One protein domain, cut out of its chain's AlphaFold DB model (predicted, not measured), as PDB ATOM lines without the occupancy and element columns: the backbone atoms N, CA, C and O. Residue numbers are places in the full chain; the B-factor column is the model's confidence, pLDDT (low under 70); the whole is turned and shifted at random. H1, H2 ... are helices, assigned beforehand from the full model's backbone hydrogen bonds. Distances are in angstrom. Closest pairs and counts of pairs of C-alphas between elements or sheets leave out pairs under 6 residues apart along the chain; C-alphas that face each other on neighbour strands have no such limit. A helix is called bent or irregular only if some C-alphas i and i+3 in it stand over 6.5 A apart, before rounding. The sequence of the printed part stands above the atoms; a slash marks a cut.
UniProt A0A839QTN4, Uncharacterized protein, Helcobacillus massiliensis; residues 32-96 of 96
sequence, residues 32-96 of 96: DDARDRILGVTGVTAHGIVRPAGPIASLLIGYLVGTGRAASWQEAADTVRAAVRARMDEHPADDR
ATOM      1  N   ASP A  32     -64.684  10.009 -15.266       75.44
ATOM      2  CA  ASP A  32     -64.827   8.671 -15.855       75.44
ATOM      3  C   ASP A  32     -64.599   8.682 -17.378       75.44
ATOM      4  O   ASP A  32     -63.931   7.796 -17.910       75.44
ATOM      5  N   ASP A  33     -65.070   9.720 -18.073       75.56
ATOM      6  CA  ASP A  33     -64.905   9.875 -19.521       75.56
ATOM      7  C   ASP A  33     -63.430  10.064 -19.912       75.56
ATOM      8  O   ASP A  33     -62.939   9.456 -20.872       75.56
ATOM      9  N   ALA A  34     -62.699  10.919 -19.193       73.88
ATOM     10  CA  ALA A  34     -61.273  11.130 -19.395       73.88
ATOM     11  C   ALA A  34     -60.481   9.862 -19.063       73.88
ATOM     12  O   ALA A  34     -59.599   9.476 -19.837       73.88
ATOM     13  N   ARG A  35     -60.825   9.178 -17.965       74.81
ATOM     14  CA  ARG A  35     -60.221   7.897 -17.583       74.81
ATOM     15  C   ARG A  35     -60.389   6.865 -18.692       74.81
ATOM     16  O   ARG A  35     -59.399   6.273 -19.120       74.81
ATOM     17  N   ASP A  36     -61.603   6.673 -19.194       75.81
ATOM     18  CA  ASP A  36     -61.897   5.655 -20.202       75.81
ATOM     19  C   ASP A  36     -61.171   5.945 -21.527       75.81
ATOM     20  O   ASP A  36     -60.654   5.029 -22.174       75.81
ATOM     21  N   ARG A  37     -61.014   7.224 -21.896       72.00
ATOM     22  CA  ARG A  37     -60.184   7.638 -23.044       72.00
ATOM     23  C   ARG A  37     -58.701   7.320 -22.828       72.00
ATOM     24  O   ARG A  37     -58.071   6.744 -23.717       72.00
ATOM     25  N   ILE A  38     -58.147   7.644 -21.657       73.38
ATOM     26  CA  ILE A  38     -56.746   7.353 -21.294       73.38
ATOM     27  C   ILE A  38     -56.485   5.840 -21.287       73.38
ATOM     28  O   ILE A  38     -55.480   5.366 -21.830       73.38
ATOM     29  N   LEU A  39     -57.398   5.056 -20.711       70.31
ATOM     30  CA  LEU A  39     -57.307   3.598 -20.681       70.31
ATOM     31  C   LEU A  39     -57.463   2.992 -22.076       70.31
ATOM     32  O   LEU A  39     -56.736   2.056 -22.406       70.31
ATOM     33  N   GLY A  40     -58.325   3.556 -22.926       69.38
ATOM     34  CA  GLY A  40     -58.436   3.180 -24.335       69.38
ATOM     35  C   GLY A  40     -57.104   3.335 -25.071       69.38
ATOM     36  O   GLY A  40     -56.630   2.389 -25.701       69.38
ATOM     37  N   VAL A  41     -56.438   4.482 -24.910       67.75
ATOM     38  CA  VAL A  41     -55.089   4.731 -25.451       67.75
ATOM     39  C   VAL A  41     -54.065   3.740 -24.898       67.75
ATOM     40  O   VAL A  41     -53.251   3.186 -25.641       67.75
ATOM     41  N   THR A  42     -54.129   3.468 -23.599       66.00
ATOM     42  CA  THR A  42     -53.232   2.515 -22.941       66.00
ATOM     43  C   THR A  42     -53.460   1.093 -23.455       66.00
ATOM     44  O   THR A  42     -52.501   0.370 -23.691       66.00
ATOM     45  N   GLY A  43     -54.701   0.681 -23.721       64.50
ATOM     46  CA  GLY A  43     -55.015  -0.632 -24.290       64.50
ATOM     47  C   GLY A  43     -54.438  -0.831 -25.694       64.50
ATOM     48  O   GLY A  43     -53.985  -1.928 -26.026       64.50
ATOM     49  N   VAL A  44     -54.387   0.241 -26.491       61.97
ATOM     50  CA  VAL A  44     -53.755   0.259 -27.816       61.97
ATOM     51  C   VAL A  44     -52.241   0.101 -27.728       61.97
ATOM     52  O   VAL A  44     -51.645  -0.661 -28.491       61.97
ATOM     53  N   THR A  45     -51.612   0.833 -26.816       62.31
ATOM     54  CA  THR A  45     -50.155   0.868 -26.695       62.31
ATOM     55  C   THR A  45     -49.612  -0.340 -25.928       62.31
ATOM     56  O   THR A  45     -48.576  -0.873 -26.305       62.31
ATOM     57  N   ALA A  46     -50.324  -0.839 -24.916       61.09
ATOM     58  CA  ALA A  46     -49.885  -1.937 -24.054       61.09
ATOM     59  C   ALA A  46     -49.850  -3.310 -24.745       61.09
ATOM     60  O   ALA A  46     -49.049  -4.154 -24.351       61.09
ATOM     61  N   HIS A  47     -50.692  -3.543 -25.759       62.41
ATOM     62  CA  HIS A  47     -50.718  -4.818 -26.489       62.41
ATOM     63  C   HIS A  47     -49.946  -4.783 -27.814       62.41
ATOM     64  O   HIS A  47     -49.523  -5.831 -28.291       62.41
ATOM     65  N   GLY A  48     -49.765  -3.602 -28.415       57.69
ATOM     66  CA  GLY A  48     -49.102  -3.453 -29.716       57.69
ATOM     67  C   GLY A  48     -47.662  -2.942 -29.656       57.69
ATOM     68  O   GLY A  48     -46.959  -3.026 -30.657       57.69
ATOM     69  N   ILE A  49     -47.221  -2.383 -28.522       60.12
ATOM     70  CA  ILE A  49     -45.935  -1.691 -28.407       60.12
ATOM     71  C   ILE A  49     -45.202  -2.163 -27.142       60.12
ATOM     72  O   ILE A  49     -45.652  -1.951 -26.016       60.12
ATOM     73  N   VAL A  50     -44.035  -2.788 -27.319       61.09
ATOM     74  CA  VAL A  50     -43.178  -3.233 -26.207       61.09
ATOM     75  C   VAL A  50     -42.620  -2.047 -25.409       61.09
ATOM     76  O   VAL A  50     -42.422  -0.947 -25.931       61.09
ATOM     77  N   ARG A  51     -42.354  -2.246 -24.111       48.47
ATOM     78  CA  ARG A  51     -41.693  -1.225 -23.279       48.47
ATOM     79  C   ARG A  51     -40.288  -0.933 -23.832       48.47
ATOM     80  O   ARG A  51     -39.605  -1.879 -24.217       48.47
ATOM     81  N   PRO A  52     -39.840   0.338 -23.853       60.38
ATOM     82  CA  PRO A  52     -40.452   1.533 -23.253       60.38
ATOM     83  C   PRO A  52     -41.405   2.315 -24.177       60.38
ATOM     84  O   PRO A  52     -41.890   3.377 -23.791       60.38
ATOM     85  N   ALA A  53     -41.685   1.834 -25.388       69.00
ATOM     86  CA  ALA A  53     -42.389   2.625 -26.393       69.00
ATOM     87  C   ALA A  53     -43.897   2.795 -26.104       69.00
ATOM     88  O   ALA A  53     -44.468   3.807 -26.498       69.00
ATOM     89  N   GLY A  54     -44.534   1.888 -25.351       72.69
ATOM     90  CA  GLY A  54     -45.953   2.004 -24.977       72.69
ATOM     91  C   GLY A  54     -46.299   3.266 -24.156       72.69
ATOM     92  O   GLY A  54     -47.174   4.036 -24.567       72.69
ATOM     93  N   PRO A  55     -45.602   3.539 -23.032       73.00
ATOM     94  CA  PRO A  55     -45.776   4.779 -22.269       73.00
ATOM     95  C   PRO A  55     -45.513   6.054 -23.082       73.00
ATOM     96  O   PRO A  55     -46.285   7.006 -22.997       73.00
ATOM     97  N   ILE A  56     -44.466   6.066 -23.914       79.31
ATOM     98  CA  ILE A  56     -44.134   7.229 -24.753       79.31
ATOM     99  C   ILE A  56     -45.197   7.455 -25.833       79.31
ATOM    100  O   ILE A  56     -45.619   8.586 -26.052       79.31
ATOM    101  N   ALA A  57     -45.690   6.387 -26.464       81.50
ATOM    102  CA  ALA A  57     -46.794   6.469 -27.414       81.50
ATOM    103  C   ALA A  57     -48.062   7.038 -26.756       81.50
ATOM    104  O   ALA A  57     -48.717   7.899 -27.338       81.50
ATOM    105  N   SER A  58     -48.369   6.622 -25.523       83.06
ATOM    106  CA  SER A  58     -49.517   7.140 -24.766       83.06
ATOM    107  C   SER A  58     -49.382   8.637 -24.466       83.06
ATOM    108  O   SER A  58     -50.331   9.393 -24.678       83.06
ATOM    109  N   LEU A  59     -48.187   9.082 -24.060       84.88
ATOM    110  CA  LEU A  59     -47.881  10.501 -23.857       84.88
ATOM    111  C   LEU A  59     -48.079  11.317 -25.145       84.88
ATOM    112  O   LEU A  59     -48.707  12.373 -25.116       84.88
ATOM    113  N   LEU A  60     -47.566  10.828 -26.278       86.75
ATOM    114  CA  LEU A  60     -47.668  11.520 -27.566       86.75
ATOM    115  C   LEU A  60     -49.114  11.638 -28.054       86.75
ATOM    116  O   LEU A  60     -49.485  12.676 -28.597       86.75
ATOM    117  N   ILE A  61     -49.943  10.616 -27.829       88.62
ATOM    118  CA  ILE A  61     -51.371  10.664 -28.164       88.62
ATOM    119  C   ILE A  61     -52.067  11.775 -27.368       88.62
ATOM    120  O   ILE A  61     -52.735  12.623 -27.961       88.62
ATOM    121  N   GLY A  62     -51.854  11.822 -26.047       88.06
ATOM    122  CA  GLY A  62     -52.389  12.892 -25.201       88.06
ATOM    123  C   GLY A  62     -51.893  14.277 -25.626       88.06
ATOM    124  O   GLY A  62     -52.681  15.216 -25.712       88.06
ATOM    125  N   TYR A  63     -50.610  14.397 -25.980       87.88
ATOM    126  CA  TYR A  63     -50.024  15.642 -26.477       87.88
ATOM    127  C   TYR A  63     -50.680  16.129 -27.779       87.88
ATOM    128  O   TYR A  63     -50.996  17.313 -27.900       87.88
ATOM    129  N   LEU A  64     -50.911  15.244 -28.755       90.94
ATOM    130  CA  LEU A  64     -51.534  15.614 -30.032       90.94
ATOM    131  C   LEU A  64     -52.956  16.148 -29.839       90.94
ATOM    132  O   LEU A  64     -53.308  17.167 -30.433       90.94
ATOM    133  N   VAL A  65     -53.744  15.505 -28.976       90.75
ATOM    134  CA  VAL A  65     -55.100  15.966 -28.647       90.75
ATOM    135  C   VAL A  65     -55.050  17.282 -27.867       90.75
ATOM    136  O   VAL A  65     -55.688  18.253 -28.264       90.75
ATOM    137  N   GLY A  66     -54.250  17.354 -26.800       87.31
ATOM    138  CA  GLY A  66     -54.167  18.535 -25.932       87.31
ATOM    139  C   GLY A  66     -53.634  19.791 -26.628       87.31
ATOM    140  O   GLY A  66     -53.960  20.903 -26.227       87.31
ATOM    141  N   THR A  67     -52.853  19.629 -27.699       93.12
ATOM    142  CA  THR A  67     -52.351  20.744 -28.522       93.12
ATOM    143  C   THR A  67     -53.227  21.066 -29.735       93.12
ATOM    144  O   THR A  67     -52.888  21.971 -30.496       93.12
ATOM    145  N   GLY A  68     -54.329  20.338 -29.953       93.75
ATOM    146  CA  GLY A  68     -55.202  20.510 -31.119       93.75
ATOM    147  C   GLY A  68     -54.590  20.040 -32.445       93.75
ATOM    148  O   GLY A  68     -55.091  20.386 -33.511       93.75
ATOM    149  N   ARG A  69     -53.502  19.260 -32.399       94.12
ATOM    150  CA  ARG A  69     -52.849  18.666 -33.582       94.12
ATOM    151  C   ARG A  69     -53.563  17.421 -34.107       94.12
ATOM    152  O   ARG A  69     -53.241  16.973 -35.200       94.12
ATOM    153  N   ALA A  70     -54.493  16.873 -33.335       94.44
ATOM    154  CA  ALA A  70     -55.440  15.855 -33.765       94.44
ATOM    155  C   ALA A  70     -56.855  16.309 -33.394       94.44
ATOM    156  O   ALA A  70     -57.075  16.808 -32.288       94.44
ATOM    157  N   ALA A  71     -57.818  16.109 -34.292       92.06
ATOM    158  CA  ALA A  71     -59.221  16.438 -34.057       92.06
ATOM    159  C   ALA A  71     -59.913  15.427 -33.126       92.06
ATOM    160  O   ALA A  71     -60.994  15.698 -32.602       92.06
ATOM    161  N   SER A  72     -59.307  14.254 -32.905       89.69
ATOM    162  CA  SER A  72     -59.823  13.227 -31.998       89.69
ATOM    163  C   SER A  72     -58.726  12.339 -31.404       89.69
ATOM    164  O   SER A  72     -57.626  12.214 -31.942       89.69
ATOM    165  N   TRP A  73     -59.064  11.644 -30.315       84.75
ATOM    166  CA  TRP A  73     -58.226  10.595 -29.720       84.75
ATOM    167  C   TRP A  73     -57.933   9.448 -30.691       84.75
ATOM    168  O   TRP A  73     -56.826   8.913 -30.692       84.75
ATOM    169  N   GLN A  74     -58.912   9.092 -31.529       85.00
ATOM    170  CA  GLN A  74     -58.769   8.032 -32.524       85.00
ATOM    171  C   GLN A  74     -57.735   8.417 -33.588       85.00
ATOM    172  O   GLN A  74     -56.817   7.651 -33.862       85.00
ATOM    173  N   GLU A  75     -57.828   9.637 -34.115       88.50
ATOM    174  CA  GLU A  75     -56.871  10.174 -35.086       88.50
ATOM    175  C   GLU A  75     -55.447  10.260 -34.513       88.50
ATOM    176  O   GLU A  75     -54.483   9.852 -35.166       88.50
ATOM    177  N   ALA A  76     -55.298  10.733 -33.271       89.38
ATOM    178  CA  ALA A  76     -54.006  10.763 -32.589       89.38
ATOM    179  C   ALA A  76     -53.417   9.349 -32.418       89.38
ATOM    180  O   ALA A  76     -52.233   9.131 -32.689       89.38
ATOM    181  N   ALA A  77     -54.239   8.377 -32.012       85.25
ATOM    182  CA  ALA A  77     -53.823   6.984 -31.873       85.25
ATOM    183  C   ALA A  77     -53.399   6.371 -33.215       85.25
ATOM    184  O   ALA A  77     -52.373   5.691 -33.278       85.25
ATOM    185  N   ASP A  78     -54.141   6.630 -34.291       86.56
ATOM    186  CA  ASP A  78     -53.816   6.129 -35.628       86.56
ATOM    187  C   ASP A  78     -52.542   6.768 -36.188       86.56
ATOM    188  O   ASP A  78     -51.708   6.063 -36.758       86.56
ATOM    189  N   THR A  79     -52.322   8.058 -35.925       89.31
ATOM    190  CA  THR A  79     -51.075   8.760 -36.269       89.31
ATOM    191  C   THR A  79     -49.865   8.112 -35.599       89.31
ATOM    192  O   THR A  79     -48.875   7.783 -36.257       89.31
ATOM    193  N   VAL A  80     -49.944   7.871 -34.287       85.94
ATOM    194  CA  VAL A  80     -48.845   7.248 -33.536       85.94
ATOM    195  C   VAL A  80     -48.637   5.791 -33.959       85.94
ATOM    196  O   VAL A  80     -47.495   5.369 -34.140       85.94
ATOM    197  N   ARG A  81     -49.708   5.025 -34.206       80.88
ATOM    198  CA  ARG A  81     -49.615   3.658 -34.752       80.88
ATOM    199  C   ARG A  81     -48.927   3.622 -36.111       80.88
ATOM    200  O   ARG A  81     -48.103   2.742 -36.337       80.88
ATOM    201  N   ALA A  82     -49.269   4.545 -37.009       84.75
ATOM    202  CA  ALA A  82     -48.665   4.621 -38.333       84.75
ATOM    203  C   ALA A  82     -47.159   4.905 -38.239       84.75
ATOM    204  O   ALA A  82     -46.372   4.212 -38.879       84.75
ATOM    205  N   ALA A  83     -46.753   5.844 -37.378       83.88
ATOM    206  CA  ALA A  83     -45.341   6.146 -37.138       83.88
ATOM    207  C   ALA A  83     -44.567   4.940 -36.576       83.88
ATOM    208  O   ALA A  83     -43.450   4.661 -37.010       83.88
ATOM    209  N   VAL A  84     -45.168   4.194 -35.641       76.88
ATOM    210  CA  VAL A  84     -44.567   2.969 -35.089       76.88
ATOM    211  C   VAL A  84     -44.409   1.898 -36.167       76.88
ATOM    212  O   VAL A  84     -43.332   1.321 -36.282       76.88
ATOM    213  N   ARG A  85     -45.445   1.652 -36.982       75.00
ATOM    214  CA  ARG A  85     -45.389   0.661 -38.071       75.00
ATOM    215  C   ARG A  85     -44.327   1.010 -39.107       75.00
ATOM    216  O   ARG A  85     -43.489   0.166 -39.388       75.00
ATOM    217  N   ALA A  86     -44.292   2.258 -39.575       76.88
ATOM    218  CA  ALA A  86     -43.282   2.717 -40.528       76.88
ATOM    219  C   ALA A  86     -41.853   2.464 -40.015       76.88
ATOM    220  O   ALA A  86     -41.006   1.958 -40.743       76.88
ATOM    221  N   ARG A  87     -41.606   2.715 -38.722       76.44
ATOM    222  CA  ARG A  87     -40.308   2.446 -38.089       76.44
ATOM    223  C   ARG A  87     -39.953   0.954 -38.058       76.44
ATOM    224  O   ARG A  87     -38.778   0.622 -38.195       76.44
ATOM    225  N   MET A  88     -40.936   0.077 -37.837       70.00
ATOM    226  CA  MET A  88     -40.740  -1.380 -37.831       70.00
ATOM    227  C   MET A  88     -40.526  -1.937 -39.239       70.00
ATOM    228  O   MET A  88     -39.714  -2.838 -39.410       70.00
ATOM    229  N   ASP A  89     -41.194  -1.377 -40.245       69.44
ATOM    230  CA  ASP A  89     -41.007  -1.772 -41.644       69.44
ATOM    231  C   ASP A  89     -39.624  -1.337 -42.171       69.44
ATOM    232  O   ASP A  89     -38.994  -2.054 -42.944       69.44
ATOM    233  N   GLU A  90     -39.109  -0.188 -41.715       67.44
ATOM    234  CA  GLU A  90     -37.750   0.290 -42.022       67.44
ATOM    235  C   GLU A  90     -36.642  -0.525 -41.338       67.44
ATOM    236  O   GLU A  90     -35.494  -0.497 -41.778       67.44
ATOM    237  N   HIS A  91     -36.949  -1.174 -40.215       60.25
ATOM    238  CA  HIS A  91     -36.022  -1.996 -39.436       60.25
ATOM    239  C   HIS A  91     -36.732  -3.303 -39.075       60.25
ATOM    240  O   HIS A  91     -37.117  -3.470 -37.910       60.25
ATOM    241  N   PRO A  92     -36.940  -4.212 -40.053       58.34
ATOM    242  CA  PRO A  92     -37.512  -5.517 -39.760       58.34
ATOM    243  C   PRO A  92     -36.679  -6.140 -38.645       58.34
ATOM    244  O   PRO A  92     -35.451  -6.019 -38.655       58.34
ATOM    245  N   ALA A  93     -37.352  -6.709 -37.643       58.34
ATOM    246  CA  ALA A  93     -36.677  -7.324 -36.510       58.34
ATOM    247  C   ALA A  93     -35.591  -8.267 -37.048       58.34
ATOM    248  O   ALA A  93     -35.888  -9.191 -37.800       58.34
ATOM    249  N   ASP A  94     -34.333  -7.956 -36.734       57.59
ATOM    250  CA  ASP A  94     -33.193  -8.808 -37.047       57.59
ATOM    251  C   ASP A  94     -33.405 -10.098 -36.248       57.59
ATOM    252  O   ASP A  94     -33.281 -10.079 -35.020       57.59
ATOM    253  N   ASP A  95     -33.835 -11.165 -36.927       52.12
ATOM    254  CA  ASP A  95     -33.979 -12.510 -36.367       52.12
ATOM    255  C   ASP A  95     -32.600 -12.960 -35.852       52.12
ATOM    256  O   ASP A  95     -31.778 -13.499 -36.598       52.12
ATOM    257  N   ARG A  96     -32.327 -12.704 -34.569       44.69
ATOM    258  CA  ARG A  96     -31.183 -13.238 -33.822       44.69
ATOM    259  C   ARG A  96     -31.647 -14.065 -32.639       44.69
ATOM    260  O   ARG A  96     -32.520 -13.578 -31.886       44.69
TER     261      ARG A  96
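What this domain is: This is residues 32 to 96 of the 96 residues of an uncharacterized protein of Helcobacillus massiliensis (UniProt A0A839QTN4). Three helices make a small Z-shaped bundle: H1 and H3 run nearly parallel, and H2 runs back slantwise between them, packing on both. Residues 86 to 96, of which 86 to 90 belong to H3, stick out as an arm that makes much of the length. The printed part has 65 residues with three named helices, in the order H1, H2, H3, and no named strand; the class is all helix. It is only just compact, close to loose, with a radius of gyration of the C-alphas of 12.7 A, and spans 44 by 21 by 14 A.

Where its parts are: H1, residues 32 to 48, begins at C-alpha 32 (-64.827, 8.671, -15.855) and is 24.2 A long. It is neither bent nor irregular, but only just: C-alphas 44 and 47 are 6.1 A apart. H2, residues 53 to 66, is 19.8 A long. H3, residues 73 to 90, is 26.0 A long and ends at C-alpha 90 (-37.750, 0.290, -42.022).

How they stand to each other: The three helices form an up-and-down bundle, each running against the one before it. H1 touches H2 with residues 41 to 48 alone, at a steep tilt of 39 degrees; the closest C-alphas, of Thr 45 and Gly 54, are 4.7 A apart. H2 touches residues 73 to 80 of H3 alone, at a steep tilt of 41 degrees, closest at the C-alphas of Ile 61 and Ala 76, 5.2 A. Both pairs are helical hairpins. H1, with residues 37 to 44 alone, touches residues 73 to 77 of H3, the same way at a shallow tilt of 13 degrees; the closest C-alphas, of Val 41 and Ala 77, are 6.9 A apart. Every O i to N i+4 pair is within hydrogen-bond range in H2 and H3, and 12 of 13 in H1.

The domain as a whole: The C-alphas of Asp 32 and Arg 96, the chain's last residue, are the two farthest apart, at 44.0 A. Without the stretch that stands free, the body spans 25 by 24 by 14 A. The printed part has no cut; the link H1 to H2 is tight and H2 to H3 short. The mean pLDDT of the printed part is 75.4, and residues 40 to 53 and 89 to 96 are under 70.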